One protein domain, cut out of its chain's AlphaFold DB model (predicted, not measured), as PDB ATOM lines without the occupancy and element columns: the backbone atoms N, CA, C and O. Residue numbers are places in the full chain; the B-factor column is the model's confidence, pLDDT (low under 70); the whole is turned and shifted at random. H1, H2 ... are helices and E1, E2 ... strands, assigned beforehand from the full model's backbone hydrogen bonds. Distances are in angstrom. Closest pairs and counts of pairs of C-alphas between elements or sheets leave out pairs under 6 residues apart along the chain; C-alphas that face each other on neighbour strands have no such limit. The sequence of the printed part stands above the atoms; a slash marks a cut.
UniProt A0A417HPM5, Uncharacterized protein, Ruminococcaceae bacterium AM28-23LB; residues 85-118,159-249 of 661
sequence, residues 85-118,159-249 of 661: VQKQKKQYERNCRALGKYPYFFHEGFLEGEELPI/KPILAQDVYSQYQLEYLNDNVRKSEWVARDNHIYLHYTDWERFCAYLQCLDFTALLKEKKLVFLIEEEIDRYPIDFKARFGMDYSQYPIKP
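This is residues 85 to 118 and 159 to 249 of the 661 residues of an uncharacterized protein of Ruminococcaceae bacterium AM28-23LB (UniProt A0A417HPM5). A small sheet of three parallel strands, E1 E2 E3 in that order, lies in the middle of an elongated body; H6 packs on the sheet and runs along its strands, while H2 only grazes the sheet with its residues 172 to 176. The longest helix, H1, lies with H4 toward one end of the long axis; H3, H7 and the last residues lie toward the other. The printed part has 125 residues with seven named helices and three named strands, in the order H1 E1 H2 H3 E2 H4 H5 E3 H6 H7. The class is mixed, helices and strands; the whole is compact, with a radius of gyration of the C-alphas of 15.1 A and spans of 48 by 28 by 22 A.

H1, residues 85 to 99, touches no helix. Past the cut, edge strand E1, residues 162 to 164, leads by a tight link to H2, residues 169 to 178. H3, residues 182 to 185, touches no helix. E2, residues 191 to 195, is parallel to E1 at 24 degrees, with N 163 and O 192 2.8 A apart. H4, residues 198 to 204, is near H1. H5, residues 213 to 216, only just touches H2, with 3 pairs of C-alphas within 8 A, the closest those of Asn 176 and Leu 213 at 6.8 A. Edge strand E3, residues 219 to 223, is parallel to E2 at 23 degrees, with N 193 and O 220 2.8 A apart. H2 only grazes the sheet, with residues 172 to 176. H6, residues 224 to 229, is on the sheet at a height of 7.7 A and runs along the strands, at 3 degrees to E2 on the local plane. H7, residues 234 to 238, is not on the sheet. E1, H2 H3, E2 and E2, H4 H5, E3 are strand-helix-strand units, parallel neighbour strands with helices between, each with a right-handed crossover. Every O i to N i+4 pair is within hydrogen-bond range in H1, H2, H4 and H7; H6 has 0 of 2, but 3 of 3 O i to N i+3 pairs; H3 and H5 are too short for an i+4 pair.

H1 is 20.9 A long from C-alpha 85 at (98.379, 36.652, -28.152), and H2 14.2 A. E2 is 12.8 A from C-alpha 191 at (77.329, 22.047, -11.268), and E3 12.7 A. H7 ends with C-alpha 238 at (85.040, 14.313, 0.706).

The C-alphas farthest apart, of Glu 114 and Pro 246, are 48.4 A apart. Residues 119 to 158 are not printed, and C-alphas 118 and 159 are 33.5 A apart. Of the links printed whole, none is long. Mean pLDDT of the printed part is 96.5; no printed residue is under 70.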
ATOM      1  N   VAL A  85      98.071  37.964 -28.754       92.81
ATOM      2  CA  VAL A  85      98.379  36.652 -28.152       92.81
ATOM      3  C   VAL A  85      98.820  36.735 -26.688       92.81
ATOM      4  O   VAL A  85      98.489  35.870 -25.884       92.81
ATOM      5  N   GLN A  86      99.511  37.807 -26.283       94.88
ATOM      6  CA  GLN A  86      99.987  37.957 -24.902       94.88
ATOM      7  C   GLN A  86      98.842  38.046 -23.885       94.88
ATOM      8  O   GLN A  86      98.985  37.590 -22.749       94.88
ATOM      9  N   LYS A  87      97.695  38.619 -24.273       93.56
ATOM     10  CA  LYS A  87      96.507  38.672 -23.410       93.56
ATOM     11  C   LYS A  87      95.916  37.271 -23.230       93.56
ATOM     12  O   LYS A  87      95.646  36.876 -22.100       93.56
ATOM     13  N   GLN A  88      95.784  36.522 -24.325       94.88
ATOM     14  CA  GLN A  88      95.278  35.145 -24.334       94.88
ATOM     15  C   GLN A  88      96.194  34.192 -23.557       94.88
ATOM     16  O   GLN A  88      95.716  33.441 -22.711       94.88
ATOM     17  N   LYS A  89      97.517  34.293 -23.738       96.44
ATOM     18  CA  LYS A  89      98.505  33.491 -22.996       96.44
ATOM     19  C   LYS A  89      98.414  33.725 -21.487       96.44
ATOM     20  O   LYS A  89      98.333  32.774 -20.716       96.44
ATOM     21  N   LYS A  90      98.327  34.987 -21.047       96.94
ATOM     22  CA  LYS A  90      98.140  35.315 -19.621       96.94
ATOM     23  C   LYS A  90      96.815  34.790 -19.064       96.94
ATOM     24  O   LYS A  90      96.776  34.350 -17.915       96.94
ATOM     25  N   GLN A  91      95.737  34.859 -19.846       96.62
ATOM     26  CA  GLN A  91      94.436  34.312 -19.456       96.62
ATOM     27  C   GLN A  91      94.503  32.789 -19.285       96.62
ATOM     28  O   GLN A  91      94.073  32.279 -18.249       96.62
ATOM     29  N   TYR A  92      95.109  32.099 -20.251       97.81
ATOM     30  CA  TYR A  92      95.351  30.660 -20.220       97.81
ATOM     31  C   TYR A  92      96.135  30.248 -18.968       97.81
ATOM     32  O   TYR A  92      95.628  29.500 -18.135       97.81
ATOM     33  N   GLU A  93      97.319  30.830 -18.758       97.56
ATOM     34  CA  GLU A  93      98.178  30.539 -17.601       97.56
ATOM     35  C   GLU A  93      97.465  30.780 -16.261       97.56
ATOM     36  O   GLU A  93      97.644  30.029 -15.294       97.56
ATOM     37  N   ARG A  94      96.641  31.832 -16.187       97.69
ATOM     38  CA  ARG A  94      95.835  32.145 -15.005       97.69
ATOM     39  C   ARG A  94      94.788  31.067 -14.738       97.69
ATOM     40  O   ARG A  94      94.675  30.632 -13.591       97.69
ATOM     41  N   ASN A  95      94.064  30.631 -15.767       98.00
ATOM     42  CA  ASN A  95      93.072  29.564 -15.652       98.00
ATOM     43  C   ASN A  95      93.720  28.230 -15.272       98.00
ATOM     44  O   ASN A  95      93.281  27.623 -14.299       98.00
ATOM     45  N   CYS A  96      94.802  27.820 -15.942       97.62
ATOM     46  CA  CYS A  96      95.519  26.579 -15.625       97.62
ATOM     47  C   CYS A  96      95.995  26.564 -14.167       97.62
ATOM     48  O   CYS A  96      95.819  25.579 -13.452       97.62
ATOM     49  N   ARG A  97      96.527  27.689 -13.668       96.88
ATOM     50  CA  ARG A  97      96.936  27.814 -12.259       96.88
ATOM     51  C   ARG A  97      95.757  27.728 -11.290       96.88
ATOM     52  O   ARG A  97      95.920  27.194 -10.194       96.88
ATOM     53  N   ALA A  98      94.619  28.323 -11.639       97.44
ATOM     54  CA  ALA A  98      93.433  28.315 -10.790       97.44
ATOM     55  C   ALA A  98      92.806  26.914 -10.732       97.44
ATOM     56  O   ALA A  98      92.572  26.407  -9.636       97.44
ATOM     57  N   LEU A  99      92.613  26.276 -11.891       98.00
ATOM     58  CA  LEU A  99      92.075  24.921 -12.021       98.00
ATOM     59  C   LEU A  99      93.007  23.879 -11.397       98.00
ATOM     60  O   LEU A  99      92.545  23.055 -10.621       98.00
ATOM     61  N   GLY A 100      94.323  23.980 -11.607       96.44
ATOM     62  CA  GLY A 100      95.294  23.050 -11.013       96.44
ATOM     63  C   GLY A 100      95.370  23.087  -9.478       96.44
ATOM     64  O   GLY A 100      95.974  22.210  -8.872       96.44
ATOM     65  N   LYS A 101      94.774  24.094  -8.825       95.69
ATOM     66  CA  LYS A 101      94.629  24.167  -7.356       95.69
ATOM     67  C   LYS A 101      93.203  23.891  -6.884       95.69
ATOM     68  O   LYS A 101      92.929  23.970  -5.683       95.69
ATOM     69  N   TYR A 102      92.278  23.669  -7.807       98.06
ATOM     70  CA  TYR A 102      90.864  23.573  -7.508       98.06
ATOM     71  C   TYR A 102      90.505  22.137  -7.095       98.06
ATOM     72  O   TYR A 102      90.830  21.201  -7.816       98.06
ATOM     73  N   PRO A 103      89.824  21.926  -5.952       96.31
ATOM     74  CA  PRO A 103      89.641  20.588  -5.380       96.31
ATOM     75  C   PRO A 103      88.736  19.661  -6.202       96.31
ATOM     76  O   PRO A 103      88.751  18.453  -5.978       96.31
ATOM     77  N   TYR A 104      87.930  20.213  -7.113       97.56
ATOM     78  CA  TYR A 104      86.978  19.458  -7.937       97.56
ATOM     79  C   TYR A 104      87.348  19.497  -9.423       97.56
ATOM     80  O   TYR A 104      86.483  19.427 -10.295       97.56
ATOM     81  N   PHE A 105      88.641  19.666  -9.691       97.81
ATOM     82  CA  PHE A 105      89.267  19.449 -10.983       97.81
ATOM     83  C   PHE A 105      90.241  18.282 -10.816       97.81
ATOM     84  O   PHE A 105      91.142  18.357  -9.983       97.81
ATOM     85  N   PHE A 106      90.005  17.180 -11.526       95.44
ATOM     86  CA  PHE A 106      90.696  15.912 -11.261       95.44
ATOM     87  C   PHE A 106      91.744  15.546 -12.312       95.44
ATOM     88  O   PHE A 106      92.606  14.717 -12.036       95.44
ATOM     89  N   HIS A 107      91.665  16.154 -13.494       93.69
ATOM     90  CA  HIS A 107      92.604  15.916 -14.579       93.69
ATOM     91  C   HIS A 107      93.958  16.583 -14.284       93.69
ATOM     92  O   HIS A 107      94.012  17.676 -13.714       93.69
ATOM     93  N   GLU A 108      95.060  15.944 -14.675       89.56
ATOM     94  CA  GLU A 108      96.421  16.449 -14.459       89.56
ATOM     95  C   GLU A 108      97.117  16.737 -15.795       89.56
ATOM     96  O   GLU A 108      96.926  16.012 -16.762       89.56
ATOM     97  N   GLY A 109      97.963  17.773 -15.832       89.00
ATOM     98  CA  GLY A 109      98.795  18.096 -17.001       89.00
ATOM     99  C   GLY A 109      98.092  18.937 -18.072       89.00
ATOM    100  O   GLY A 109      97.540  18.413 -19.030       89.00
ATOM    101  N   PHE A 110      98.160  20.266 -17.941       96.38
ATOM    102  CA  PHE A 110      97.708  21.198 -18.984       96.38
ATOM    103  C   PHE A 110      98.682  21.236 -20.165       96.38
ATOM    104  O   PHE A 110      99.893  21.212 -19.950       96.38
ATOM    105  N   LEU A 111      98.147  21.377 -21.383       96.12
ATOM    106  CA  LEU A 111      98.942  21.574 -22.599       96.12
ATOM    107  C   LEU A 111      99.807  22.837 -22.517       96.12
ATOM    108  O   LEU A 111      99.427  23.830 -21.878       96.12
ATOM    109  N   GLU A 112     100.944  22.844 -23.210       93.69
ATOM    110  CA  GLU A 112     101.684  24.090 -23.412       93.69
ATOM    111  C   GLU A 112     100.917  25.021 -24.364       93.69
ATOM    112  O   GLU A 112     100.146  24.588 -25.222       93.69
ATOM    113  N   GLY A 113     101.101  26.338 -24.215       87.19
ATOM    114  CA  GLY A 113     100.331  27.325 -24.985       87.19
ATOM    115  C   GLY A 113     100.548  27.204 -26.498       87.19
ATOM    116  O   GLY A 113      99.644  27.434 -27.299       87.19
ATOM    117  N   GLU A 114     101.755  26.820 -26.893       89.44
ATOM    118  CA  GLU A 114     102.182  26.623 -28.271       89.44
ATOM    119  C   GLU A 114     101.545  25.363 -28.902       89.44
ATOM    120  O   GLU A 114     101.290  25.341 -30.114       89.44
ATOM    121  N   GLU A 115     101.202  24.371 -28.075       94.88
ATOM    122  CA  GLU A 115     100.587  23.093 -28.461       94.88
ATOM    123  C   GLU A 115      99.064  23.178 -28.614       94.88
ATOM    124  O   GLU A 115      98.461  22.292 -29.212       94.88
ATOM    125  N   LEU A 116      98.428  24.260 -28.148       97.12
ATOM    126  CA  LEU A 116      96.969  24.395 -28.184       97.12
ATOM    127  C   LEU A 116      96.413  24.228 -29.613       97.12
ATOM    128  O   LEU A 116      96.893  24.905 -30.532       97.12
ATOM    129  N   PRO A 117      95.374  23.396 -29.821       97.69
ATOM    130  CA  PRO A 117      94.879  23.053 -31.160       97.69
ATOM    131  C   PRO A 117      94.123  24.192 -31.855       97.69
ATOM    132  O   PRO A 117      93.921  24.149 -33.071       97.69
ATOM    133  N   ILE A 118      93.706  25.220 -31.105       98.25
ATOM    134  CA  ILE A 118      92.900  26.336 -31.612       98.25
ATOM    135  C   ILE A 118      93.575  27.663 -31.280       98.25
ATOM    136  O   ILE A 118      93.937  27.930 -30.130       98.25
ATOM    137  N   LYS A 159      68.514  15.327 -10.114       95.12
ATOM    138  CA  LYS A 159      69.964  15.218  -9.899       95.12
ATOM    139  C   LYS A 159      70.657  16.589  -9.963       95.12
ATOM    140  O   LYS A 159      70.071  17.554 -10.451       95.12
ATOM    141  N   PRO A 160      71.897  16.709  -9.450       96.88
ATOM    142  CA  PRO A 160      72.712  17.902  -9.666       96.88
ATOM    143  C   PRO A 160      72.884  18.202 -11.159       96.88
ATOM    144  O   PRO A 160      72.918  17.279 -11.974       96.88
ATOM    145  N   ILE A 161      73.023  19.479 -11.513       98.06
ATOM    146  CA  ILE A 161      73.057  19.909 -12.916       98.06
ATOM    147  C   ILE A 161      74.297  19.350 -13.611       98.06
ATOM    148  O   ILE A 161      75.407  19.505 -13.105       98.06
ATOM    149  N   LEU A 162      74.101  18.744 -14.782       97.94
ATOM    150  CA  LEU A 162      75.159  18.277 -15.670       97.94
ATOM    151  C   LEU A 162      75.068  19.033 -16.993       97.94
ATOM    152  O   LEU A 162      74.031  19.021 -17.652       97.94
ATOM    153  N   ALA A 163      76.158  19.680 -17.383       98.00
ATOM    154  CA  ALA A 163      76.256  20.429 -18.621       98.00
ATOM    155  C   ALA A 163      77.507  20.002 -19.392       98.00
ATOM    156  O   ALA A 163      78.614  20.036 -18.859       98.00
ATOM    157  N   GLN A 164      77.321  19.608 -20.649       97.94
ATOM    158  CA  GLN A 164      78.401  19.131 -21.509       97.94
ATOM    159  C   GLN A 164      78.941  20.263 -22.395       97.94
ATOM    160  O   GLN A 164      78.147  21.003 -22.962       97.94
ATOM    161  N   ASP A 165      80.254  20.398 -22.569       98.19
ATOM    162  CA  ASP A 165      80.903  21.273 -23.557       98.19
ATOM    163  C   ASP A 165      80.408  22.728 -23.538       98.19
ATOM    164  O   ASP A 165      80.080  23.320 -24.573       98.19
ATOM    165  N   VAL A 166      80.310  23.322 -22.345       98.25
ATOM    166  CA  VAL A 166      79.913  24.728 -22.188       98.25
ATOM    167  C   VAL A 166      81.134  25.623 -22.371       98.25
ATOM    168  O   VAL A 166      81.984  25.744 -21.487       98.25
ATOM    169  N   TYR A 167      81.190  26.265 -23.535       97.69
ATOM    170  CA  TYR A 167      82.276  27.155 -23.943       97.69
ATOM    171  C   TYR A 167      81.870  28.633 -24.014       97.69
ATOM    172  O   TYR A 167      82.638  29.440 -24.518       97.69
ATOM    173  N   SER A 168      80.686  29.005 -23.519       98.25
ATOM    174  CA  SER A 168      80.250  30.403 -23.394       98.25
ATOM    175  C   SER A 168      80.519  30.911 -21.977       98.25
ATOM    176  O   SER A 168      80.060  30.311 -21.002       98.25
ATOM    177  N   GLN A 169      81.228  32.037 -21.850       98.38
ATOM    178  CA  GLN A 169      81.439  32.705 -20.562       98.38
ATOM    179  C   GLN A 169      80.093  33.116 -19.952       98.38
ATOM    180  O   GLN A 169      79.866  32.901 -18.760       98.38
ATOM    181  N   TYR A 170      79.175  33.630 -20.776       98.50
ATOM    182  CA  TYR A 170      77.836  34.018 -20.335       98.50
ATOM    183  C   TYR A 170      77.054  32.841 -19.735       98.50
ATOM    184  O   TYR A 170      76.458  32.980 -18.663       98.50
ATOM    185  N   GLN A 171      77.101  31.667 -20.374       98.69
ATOM    186  CA  GLN A 171      76.409  30.459 -19.905       98.69
ATOM    187  C   GLN A 171      77.060  29.833 -18.664       98.69
ATOM    188  O   GLN A 171      76.356  29.378 -17.762       98.69
ATOM    189  N   LEU A 172      78.393  29.850 -18.564       98.69
ATOM    190  CA  LEU A 172      79.102  29.402 -17.359       98.69
ATOM    191  C   LEU A 172      78.735  30.262 -16.146       98.69
ATOM    192  O   LEU A 172      78.453  29.749 -15.060       98.69
ATOM    193  N   GLU A 173      78.689  31.579 -16.341       98.69
ATOM    194  CA  GLU A 173      78.212  32.498 -15.318       98.69
ATOM    195  C   GLU A 173      76.733  32.280 -15.010       98.69
ATOM    196  O   GLU A 173      76.364  32.329 -13.843       98.69
ATOM    197  N   TYR A 174      75.897  32.016 -16.020       98.69
ATOM    198  CA  TYR A 174      74.473  31.727 -15.845       98.69
ATOM    199  C   TYR A 174      74.243  30.511 -14.946       98.69
ATOM    200  O   TYR A 174      73.484  30.606 -13.981       98.69
ATOM    201  N   LEU A 175      74.939  29.401 -15.196       98.44
ATOM    202  CA  LEU A 175      74.886  28.219 -14.336       98.44
ATOM    203  C   LEU A 175      75.341  28.557 -12.911       98.44
ATOM    204  O   LEU A 175      74.639  28.262 -11.941       98.44
ATOM    205  N   ASN A 176      76.486  29.231 -12.771       97.81
ATOM    206  CA  ASN A 176      77.005  29.611 -11.460       97.81
ATOM    207  C   ASN A 176      76.097  30.605 -10.720       97.81
ATOM    208  O   ASN A 176      76.067  30.602  -9.496       97.81
ATOM    209  N   ASP A 177      75.358  31.451 -11.421       97.94
ATOM    210  CA  ASP A 177      74.488  32.450 -10.815       97.94
ATOM    211  C   ASP A 177      73.115  31.886 -10.433       97.94
ATOM    212  O   ASP A 177      72.552  32.334  -9.433       97.94
ATOM    213  N   ASN A 178      72.595  30.912 -11.188       97.62
ATOM    214  CA  ASN A 178      71.226  30.415 -11.025       97.62
ATOM    215  C   ASN A 178      71.129  29.052 -10.328       97.62
ATOM    216  O   ASN A 178      70.080  28.756  -9.773       97.62
ATOM    217  N   VAL A 179      72.177  28.229 -10.269       97.94
ATOM    218  CA  VAL A 179      72.167  27.030  -9.405       97.94
ATOM    219  C   VAL A 179      72.462  27.459  -7.969       97.94
ATOM    220  O   VAL A 179      73.333  28.291  -7.741       97.94
ATOM    221  N   ARG A 180      71.762  26.943  -6.964       96.94
ATOM    222  CA  ARG A 180      71.960  27.343  -5.558       96.94
ATOM    223  C   ARG A 180      73.079  26.542  -4.900       96.94
ATOM    224  O   ARG A 180      73.460  25.481  -5.377       96.94
ATOM    225  N   LYS A 181      73.661  27.060  -3.818       96.25
ATOM    226  CA  LYS A 181      74.741  26.353  -3.107       96.25
ATOM    227  C   LYS A 181      74.201  25.098  -2.431       96.25
ATOM    228  O   LYS A 181      73.094  25.142  -1.895       96.25
ATOM    229  N   SER A 182      74.989  24.025  -2.402       96.56
ATOM    230  CA  SER A 182      74.618  22.760  -1.753       96.56
ATOM    231  C   SER A 182      74.197  22.963  -0.289       96.56
ATOM    232  O   SER A 182      73.190  22.418   0.158       96.56
ATOM    233  N   GLU A 183      74.887  23.848   0.440       95.88
ATOM    234  CA  GLU A 183      74.573  24.201   1.834       95.88
ATOM    235  C   GLU A 183      73.255  24.973   1.989       95.88
ATOM    236  O   GLU A 183      72.723  25.057   3.089       95.88
ATOM    237  N   TRP A 184      72.736  25.593   0.927       95.56
ATOM    238  CA  TRP A 184      71.491  26.371   0.980       95.56
ATOM    239  C   TRP A 184      70.260  25.523   0.696       95.56
ATOM    240  O   TRP A 184      69.170  25.881   1.129       95.56
ATOM    241  N   VAL A 185      70.437  24.418  -0.024       94.88
ATOM    242  CA  VAL A 185      69.358  23.493  -0.399       94.88
ATOM    243  C   VAL A 185      69.409  22.183   0.388       94.88
ATOM    244  O   VAL A 185      68.591  21.302   0.149       94.88
ATOM    245  N   ALA A 186      70.362  22.054   1.320       95.06
ATOM    246  CA  ALA A 186      70.557  20.891   2.188       95.06
ATOM    247  C   ALA A 186      70.765  19.555   1.437       95.06
ATOM    248  O   ALA A 186      70.391  18.484   1.914       95.06
ATOM    249  N   ARG A 187      71.354  19.602   0.236       94.88
ATOM    250  CA  ARG A 187      71.668  18.431  -0.608       94.88
ATOM    251  C   ARG A 187      72.807  18.759  -1.570       94.88
ATOM    252  O   ARG A 187      73.052  19.935  -1.826       94.88
ATOM    253  N   ASP A 188      73.487  17.739  -2.110       94.19
ATOM    254  CA  ASP A 188      74.451  17.955  -3.203       94.19
ATOM    255  C   ASP A 188      73.748  18.698  -4.335       94.19
ATOM    256  O   ASP A 188      72.729  18.220  -4.831       94.19
ATOM    257  N   ASN A 189      74.276  19.859  -4.705       97.00
ATOM    258  CA  ASN A 189      73.778  20.702  -5.774       97.00
ATOM    259  C   ASN A 189      74.917  21.337  -6.582       97.00
ATOM    260  O   ASN A 189      74.821  22.482  -7.032       97.00
ATOM    261  N   HIS A 190      76.019  20.602  -6.730       98.00
ATOM    262  CA  HIS A 190      77.125  21.010  -7.583       98.00
ATOM    263  C   HIS A 190      76.717  21.105  -9.063       98.00
ATOM    264  O   HIS A 190      75.761  20.475  -9.516       98.00
ATOM    265  N   ILE A 191      77.466  21.913  -9.815       98.62
ATOM    266  CA  ILE A 191      77.329  22.047 -11.268       98.62
ATOM    267  C   ILE A 191      78.433  21.208 -11.901       98.62
ATOM    268  O   ILE A 191      79.608  21.561 -11.804       98.62
ATOM    269  N   TYR A 192      78.067  20.114 -12.549       98.62
ATOM    270  CA  TYR A 192      78.996  19.243 -13.249       98.62
ATOM    271  C   TYR A 192      79.185  19.754 -14.677       98.62
ATOM    272  O   TYR A 192      78.239  19.806 -15.460       98.62
ATOM    273  N   LEU A 193      80.410  20.155 -15.000       98.75
ATOM    274  CA  LEU A 193      80.832  20.550 -16.337       98.75
ATOM    275  C   LEU A 193      81.608  19.388 -16.950       98.75
ATOM    276  O   LEU A 193      82.734  19.104 -16.535       98.75
ATOM    277  N   HIS A 194      80.985  18.704 -17.906       98.69
ATOM    278  CA  HIS A 194      81.614  17.624 -18.658       98.69
ATOM    279  C   HIS A 194      82.214  18.174 -19.944       98.69
ATOM    280  O   HIS A 194      81.500  18.771 -20.740       98.69
ATOM    281  N   TYR A 195      83.508  17.987 -20.155       98.62
ATOM    282  CA  TYR A 195      84.167  18.363 -21.405       98.62
ATOM    283  C   TYR A 195      84.640  17.100 -22.107       98.62
ATOM    284  O   TYR A 195      85.419  16.344 -21.531       98.62
ATOM    285  N   THR A 196      84.164  16.857 -23.328       98.44
ATOM    286  CA  THR A 196      84.413  15.584 -24.031       98.44
ATOM    287  C   THR A 196      85.754  15.528 -24.756       98.44
ATOM    288  O   THR A 196      86.093  14.493 -25.312       98.44
ATOM    289  N   ASP A 197      86.469  16.648 -24.816       97.81
ATOM    290  CA  ASP A 197      87.727  16.804 -25.542       97.81
ATOM    291  C   ASP A 197      88.662  17.685 -24.707       97.81
ATOM    292  O   ASP A 197      88.408  18.885 -24.514       97.81
ATOM    293  N   TRP A 198      89.721  17.072 -24.177       97.75
ATOM    294  CA  TRP A 198      90.692  17.754 -23.332       97.75
ATOM    295  C   TRP A 198      91.438  18.874 -24.061       97.75
ATOM    296  O   TRP A 198      91.559  19.987 -23.537       97.75
ATOM    297  N   GLU A 199      91.907  18.617 -25.283       97.44
ATOM    298  CA  GLU A 199      92.710  19.583 -26.032       97.44
ATOM    299  C   GLU A 199      91.877  20.815 -26.395       97.44
ATOM    300  O   GLU A 199      92.331  21.962 -26.266       97.44
ATOM    301  N   ARG A 200      90.618  20.589 -26.786       97.81
ATOM    302  CA  ARG A 200      89.656  21.661 -27.025       97.81
ATOM    303  C   ARG A 200      89.367  22.433 -25.746       97.81
ATOM    304  O   ARG A 200      89.417  23.662 -25.783       97.81
ATOM    305  N   PHE A 201      89.124  21.763 -24.618       98.38
ATOM    306  CA  PHE A 201      88.932  22.450 -23.339       98.38
ATOM    307  C   PHE A 201      90.109  23.369 -23.006       98.38
ATOM    308  O   PHE A 201      89.897  24.563 -22.770       98.38
ATOM    309  N   CYS A 202      91.343  22.861 -23.088       98.06
ATOM    310  CA  CYS A 202      92.552  23.661 -22.902       98.06
ATOM    311  C   CYS A 202      92.593  24.870 -23.841       98.06
ATOM    312  O   CYS A 202      92.846  25.988 -23.390       98.06
ATOM    313  N   ALA A 203      92.292  24.696 -25.130       98.12
ATOM    314  CA  ALA A 203      92.352  25.797 -26.085       98.12
ATOM    315  C   ALA A 203      91.403  26.951 -25.714       98.12
ATOM    316  O   ALA A 203      91.786  28.119 -25.821       98.12
ATOM    317  N   TYR A 204      90.199  26.649 -25.222       98.19
ATOM    318  CA  TYR A 204      89.207  27.658 -24.830       98.19
ATOM    319  C   TYR A 204      89.557  28.399 -23.528       98.19
ATOM    320  O   TYR A 204      89.095  29.526 -23.317       98.19
ATOM    321  N   LEU A 205      90.444  27.853 -22.686       97.75
ATOM    322  CA  LEU A 205      90.948  28.556 -21.497       97.75
ATOM    323  C   LEU A 205      91.715  29.847 -21.839       97.75
ATOM    324  O   LEU A 205      91.932  30.670 -20.952       97.75
ATOM    325  N   GLN A 206      92.101  30.056 -23.101       96.25
ATOM    326  CA  GLN A 206      92.682  31.313 -23.586       96.25
ATOM    327  C   GLN A 206      91.686  32.485 -23.589       96.25
ATOM    328  O   GLN A 206      92.105  33.644 -23.541       96.25
ATOM    329  N   CYS A 207      90.385  32.194 -23.659       96.25
ATOM    330  CA  CYS A 207      89.328  33.190 -23.848       96.25
ATOM    331  C   CYS A 207      88.323  33.250 -22.691       96.25
ATOM    332  O   CYS A 207      87.726  34.301 -22.466       96.25
ATOM    333  N   LEU A 208      88.153  32.158 -21.943       97.31
ATOM    334  CA  LEU A 208      87.259  32.089 -20.782       97.31
ATOM    335  C   LEU A 208      87.937  32.605 -19.504       97.31
ATOM    336  O   LEU A 208      89.162  32.605 -19.406       97.31
ATOM    337  N   ASP A 209      87.167  32.997 -18.486       96.69
ATOM    338  CA  ASP A 209      87.677  33.323 -17.145       96.69
ATOM    339  C   ASP A 209      86.987  32.490 -16.060       96.69
ATOM    340  O   ASP A 209      85.890  32.800 -15.587       96.69
ATOM    341  N   PHE A 210      87.686  31.451 -15.601       97.00
ATOM    342  CA  PHE A 210      87.223  30.601 -14.507       97.00
ATOM    343  C   PHE A 210      87.575  31.160 -13.127       97.00
ATOM    344  O   PHE A 210      86.999  30.740 -12.125       97.00
ATOM    345  N   THR A 211      88.475  32.142 -13.025       94.31
ATOM    346  CA  THR A 211      89.017  32.603 -11.733       94.31
ATOM    347  C   THR A 211      87.921  33.059 -10.768       94.31
ATOM    348  O   THR A 211      87.993  32.805  -9.565       94.31
ATOM    349  N   ALA A 212      86.901  33.751 -11.283       94.00
ATOM    350  CA  ALA A 212      85.757  34.184 -10.488       94.00
ATOM    351  C   ALA A 212      84.800  33.024 -10.169       94.00
ATOM    352  O   ALA A 212      84.359  32.908  -9.025       94.00
ATOM    353  N   LEU A 213      84.537  32.157 -11.149       96.81
ATOM    354  CA  LEU A 213      83.600  31.032 -11.052       96.81
ATOM    355  C   LEU A 213      84.033  29.987 -10.012       96.81
ATOM    356  O   LEU A 213      83.206  29.418  -9.305       96.81
ATOM    357  N   LEU A 214      85.340  29.774  -9.852       97.44
ATOM    358  CA  LEU A 214      85.882  28.778  -8.921       97.44
ATOM    359  C   LEU A 214      85.792  29.197  -7.441       97.44
ATOM    360  O   LEU A 214      85.955  28.360  -6.553       97.44
ATOM    361  N   LYS A 215      85.520  30.474  -7.132       95.38
ATOM    362  CA  LYS A 215      85.537  30.986  -5.745       95.38
ATOM    363  C   LYS A 215      84.490  30.334  -4.852       95.38
ATOM    364  O   LYS A 215      84.756  30.095  -3.677       95.38
ATOM    365  N   GLU A 216      83.309  30.060  -5.398       93.12
ATOM    366  CA  GLU A 216      82.200  29.486  -4.630       93.12
ATOM    367  C   GLU A 216      82.286  27.964  -4.488       93.12
ATOM    368  O   GLU A 216      81.466  27.384  -3.788       93.12
ATOM    369  N   LYS A 217      83.270  27.325  -5.137       95.81
ATOM    370  CA  LYS A 217      83.454  25.870  -5.149       95.81
ATOM    371  C   LYS A 217      82.214  25.087  -5.603       95.81
ATOM    372  O   LYS A 217      81.940  24.000  -5.109       95.81
ATOM    373  N   LYS A 218      81.444  25.642  -6.540       96.38
ATOM    374  CA  LYS A 218      80.210  25.018  -7.042       96.38
ATOM    375  C   LYS A 218      80.441  24.092  -8.227       96.38
ATOM    376  O   LYS A 218      79.718  23.113  -8.364       96.38
ATOM    377  N   LEU A 219      81.427  24.412  -9.060       98.38
ATOM    378  CA  LEU A 219      81.724  23.671 -10.281       98.38
ATOM    379  C   LEU A 219      82.469  22.371  -9.961       98.38
ATOM    380  O   LEU A 219      83.359  22.376  -9.110       98.38
ATOM    381  N   VAL A 220      82.149  21.298 -10.670       98.69
ATOM    382  CA  VAL A 220      82.886  20.031 -10.705       98.69
ATOM    383  C   VAL A 220      83.226  19.765 -12.162       98.69
ATOM    384  O   VAL A 220      82.336  19.787 -13.004       98.69
ATOM    385  N   PHE A 221      84.497  19.535 -12.467       98.69
ATOM    386  CA  PHE A 221      84.942  19.280 -13.834       98.69
ATOM    387  C   PHE A 221      85.113  17.782 -14.033       98.69
ATOM    388  O   PHE A 221      85.797  17.132 -13.241       98.69
ATOM    389  N   LEU A 222      84.483  17.262 -15.081       98.56
ATOM    390  CA  LEU A 222      84.645  15.892 -15.543       98.56
ATOM    391  C   LEU A 222      85.239  15.974 -16.950       98.56
ATOM    392  O   LEU A 222      84.594  16.499 -17.854       98.56
ATOM    393  N   ILE A 223      86.480  15.536 -17.125       98.38
ATOM    394  CA  ILE A 223      87.147  15.529 -18.431       98.38
ATOM    395  C   ILE A 223      87.007  14.139 -19.058       98.38
ATOM    396  O   ILE A 223      87.349  13.142 -18.429       98.38
ATOM    397  N   GLU A 224      86.501  14.078 -20.289       97.56
ATOM    398  CA  GLU A 224      86.387  12.859 -21.100       97.56
ATOM    399  C   GLU A 224      85.648  11.727 -20.356       97.56
ATOM    400  O   GLU A 224      84.474  11.878 -20.005       97.56
ATOM    401  N   GLU A 225      86.326  10.612 -20.087       97.38
ATOM    402  CA  GLU A 225      85.807   9.416 -19.405       97.38
ATOM    403  C   GLU A 225      85.429   9.679 -17.932       97.38
ATOM    404  O   GLU A 225      84.746   8.879 -17.294       97.38
ATOM    405  N   GLU A 226      85.827  10.815 -17.343       97.88
ATOM    406  CA  GLU A 226      85.486  11.136 -15.951       97.88
ATOM    407  C   GLU A 226      83.985  11.354 -15.718       97.88
ATOM    408  O   GLU A 226      83.557  11.420 -14.561       97.88
ATOM    409  N   ILE A 227      83.183  11.435 -16.785       97.88
ATOM    410  CA  ILE A 227      81.720  11.493 -16.719       97.88
ATOM    411  C   ILE A 227      81.108  10.344 -15.913       97.88
ATOM    412  O   ILE A 227      80.120  10.553 -15.210       97.88
ATOM    413  N   ASP A 228      81.751   9.175 -15.904       97.12
ATOM    414  CA  ASP A 228      81.325   7.991 -15.144       97.12
ATOM    415  C   ASP A 228      81.296   8.215 -13.625       97.12
ATOM    416  O   ASP A 228      80.724   7.429 -12.868       97.12
ATOM    417  N   ARG A 229      81.898   9.309 -13.147       96.06
ATOM    418  CA  ARG A 229      81.867   9.714 -11.737       96.06
ATOM    419  C   ARG A 229      80.588  10.466 -11.361       96.06
ATOM    420  O   ARG A 229      80.427  10.782 -10.184       96.06
ATOM    421  N   TYR A 230      79.724  10.813 -12.317       97.44
ATOM    422  CA  TYR A 230      78.516  11.598 -12.069       97.44
ATOM    423  C   TYR A 230      77.324  10.741 -11.587       97.44
ATOM    424  O   TYR A 230      76.990   9.736 -12.218       97.44
ATOM    425  N   PRO A 231      76.576  11.193 -10.559       96.31
ATOM    426  CA  PRO A 231      76.946  12.230  -9.593       96.31
ATOM    427  C   PRO A 231      77.932  11.677  -8.549       96.31
ATOM    428  O   PRO A 231      77.848  10.514  -8.152       96.31
ATOM    429  N   ILE A 232      78.847  12.517  -8.063       96.62
ATOM    430  CA  ILE A 232      79.807  12.125  -7.024       96.62
ATOM    431  C   ILE A 232      79.092  12.075  -5.671       96.62
ATOM    432  O   ILE A 232      78.445  13.039  -5.269       96.62
ATOM    433  N   ASP A 233      79.294  11.005  -4.901       96.00
ATOM    434  CA  ASP A 233      78.926  10.993  -3.481       96.00
ATOM    435  C   ASP A 233      79.914  11.857  -2.677       96.00
ATOM    436  O   ASP A 233      80.988  11.408  -2.258       96.00
ATOM    437  N   PHE A 234      79.562  13.129  -2.474       96.44
ATOM    438  CA  PHE A 234      80.386  14.092  -1.737       96.44
ATOM    439  C   PHE A 234      80.586  13.723  -0.263       96.44
ATOM    440  O   PHE A 234      81.642  14.020   0.310       96.44
ATOM    441  N   LYS A 235      79.620  13.029   0.346       96.12
ATOM    442  CA  LYS A 235      79.728  12.569   1.730       96.12
ATOM    443  C   LYS A 235      80.762  11.457   1.834       96.12
ATOM    444  O   LYS A 235      81.653  11.546   2.675       96.12
ATOM    445  N   ALA A 236      80.689  10.453   0.964       96.88
ATOM    446  CA  ALA A 236      81.646   9.349   0.958       96.88
ATOM    447  C   ALA A 236      83.048   9.790   0.513       96.88
ATOM    448  O   ALA A 236      84.041   9.391   1.119       96.88
ATOM    449  N   ARG A 237      83.146  10.626  -0.530       95.25
ATOM    450  CA  ARG A 237      84.431  11.002  -1.138       95.25
ATOM    451  C   ARG A 237      85.167  12.108  -0.388       95.25
ATOM    452  O   ARG A 237      86.388  12.053  -0.285       95.25
ATOM    453  N   PHE A 238      84.446  13.114   0.104       95.69
ATOM    454  CA  PHE A 238      85.040  14.313   0.706       95.69
ATOM    455  C   PHE A 238      84.643  14.524   2.172       95.69
ATOM    456  O   PHE A 238      85.086  15.495   2.783       95.69
ATOM    457  N   GLY A 239      83.809  13.650   2.749       96.00
ATOM    458  CA  GLY A 239      83.286  13.830   4.106       96.00
ATOM    459  C   GLY A 239      82.299  14.994   4.232       96.00
ATOM    460  O   GLY A 239      82.056  15.467   5.340       96.00
ATOM    461  N   MET A 240      81.750  15.489   3.116       95.69
ATOM    462  CA  MET A 240      80.845  16.639   3.087       95.69
ATOM    463  C   MET A 240      79.390  16.172   3.054       95.69
ATOM    464  O   MET A 240      78.858  15.818   2.005       95.69
ATOM    465  N   ASP A 241      78.740  16.167   4.216       96.38
ATOM    466  CA  ASP A 241      77.308  15.886   4.318       96.38
ATOM    467  C   ASP A 241      76.502  17.187   4.236       96.38
ATOM    468  O   ASP A 241      76.447  17.948   5.200       96.38
ATOM    469  N   TYR A 242      75.878  17.464   3.092       96.50
ATOM    470  CA  TYR A 242      75.071  18.676   2.926       96.50
ATOM    471  C   TYR A 242      73.705  18.608   3.625       96.50
ATOM    472  O   TYR A 242      73.112  19.653   3.884       96.50
ATOM    473  N   SER A 243      73.221  17.416   3.993       94.50
ATOM    474  CA  SER A 243      71.908  17.254   4.642       94.50
ATOM    475  C   SER A 243      71.844  17.831   6.059       94.50
ATOM    476  O   SER A 243      70.760  18.032   6.600       94.50
ATOM    477  N   GLN A 244      72.999  18.141   6.655       95.75
ATOM    478  CA  GLN A 244      73.086  18.760   7.979       95.75
ATOM    479  C   GLN A 244      72.779  20.268   7.979       95.75
ATOM    480  O   GLN A 244      72.585  20.849   9.047       95.75
ATOM    481  N   TYR A 245      72.790  20.924   6.812       95.62
ATOM    482  CA  TYR A 245      72.543  22.363   6.720       95.62
ATOM    483  C   TYR A 245      71.037  22.665   6.690       95.62
ATOM    484  O   TYR A 245      70.269  21.902   6.107       95.62
ATOM    485  N   PRO A 246      70.586  23.785   7.282       94.50
ATOM    486  CA  PRO A 246      69.203  24.216   7.139       94.50
ATOM    487  C   PRO A 246      68.941  24.750   5.726       94.50
ATOM    488  O   PRO A 246      69.789  25.426   5.142       94.50
ATOM    489  N   ILE A 247      67.728  24.519   5.216       94.19
ATOM    490  CA  ILE A 247      67.275  25.144   3.971       94.19
ATOM    491  C   ILE A 247      67.264  26.663   4.151       94.19
ATOM    492  O   ILE A 247      66.670  27.197   5.093       94.19
ATOM    493  N   LYS A 248      67.927  27.364   3.233       92.88
ATOM    494  CA  LYS A 248      67.993  28.822   3.215       92.88
ATOM    495  C   LYS A 248      66.917  29.373   2.268       92.88
ATOM    496  O   LYS A 248      66.911  28.988   1.096       92.88
ATOM    497  N   PRO A 249      66.074  30.326   2.707       90.50
ATOM    498  CA  PRO A 249      65.147  31.026   1.819       90.50
ATOM    499  C   PRO A 249      65.863  31.735   0.661       90.50
ATOM    500  O   PRO A 249      67.039  32.097   0.775       90.50
TER     501      PRO A 249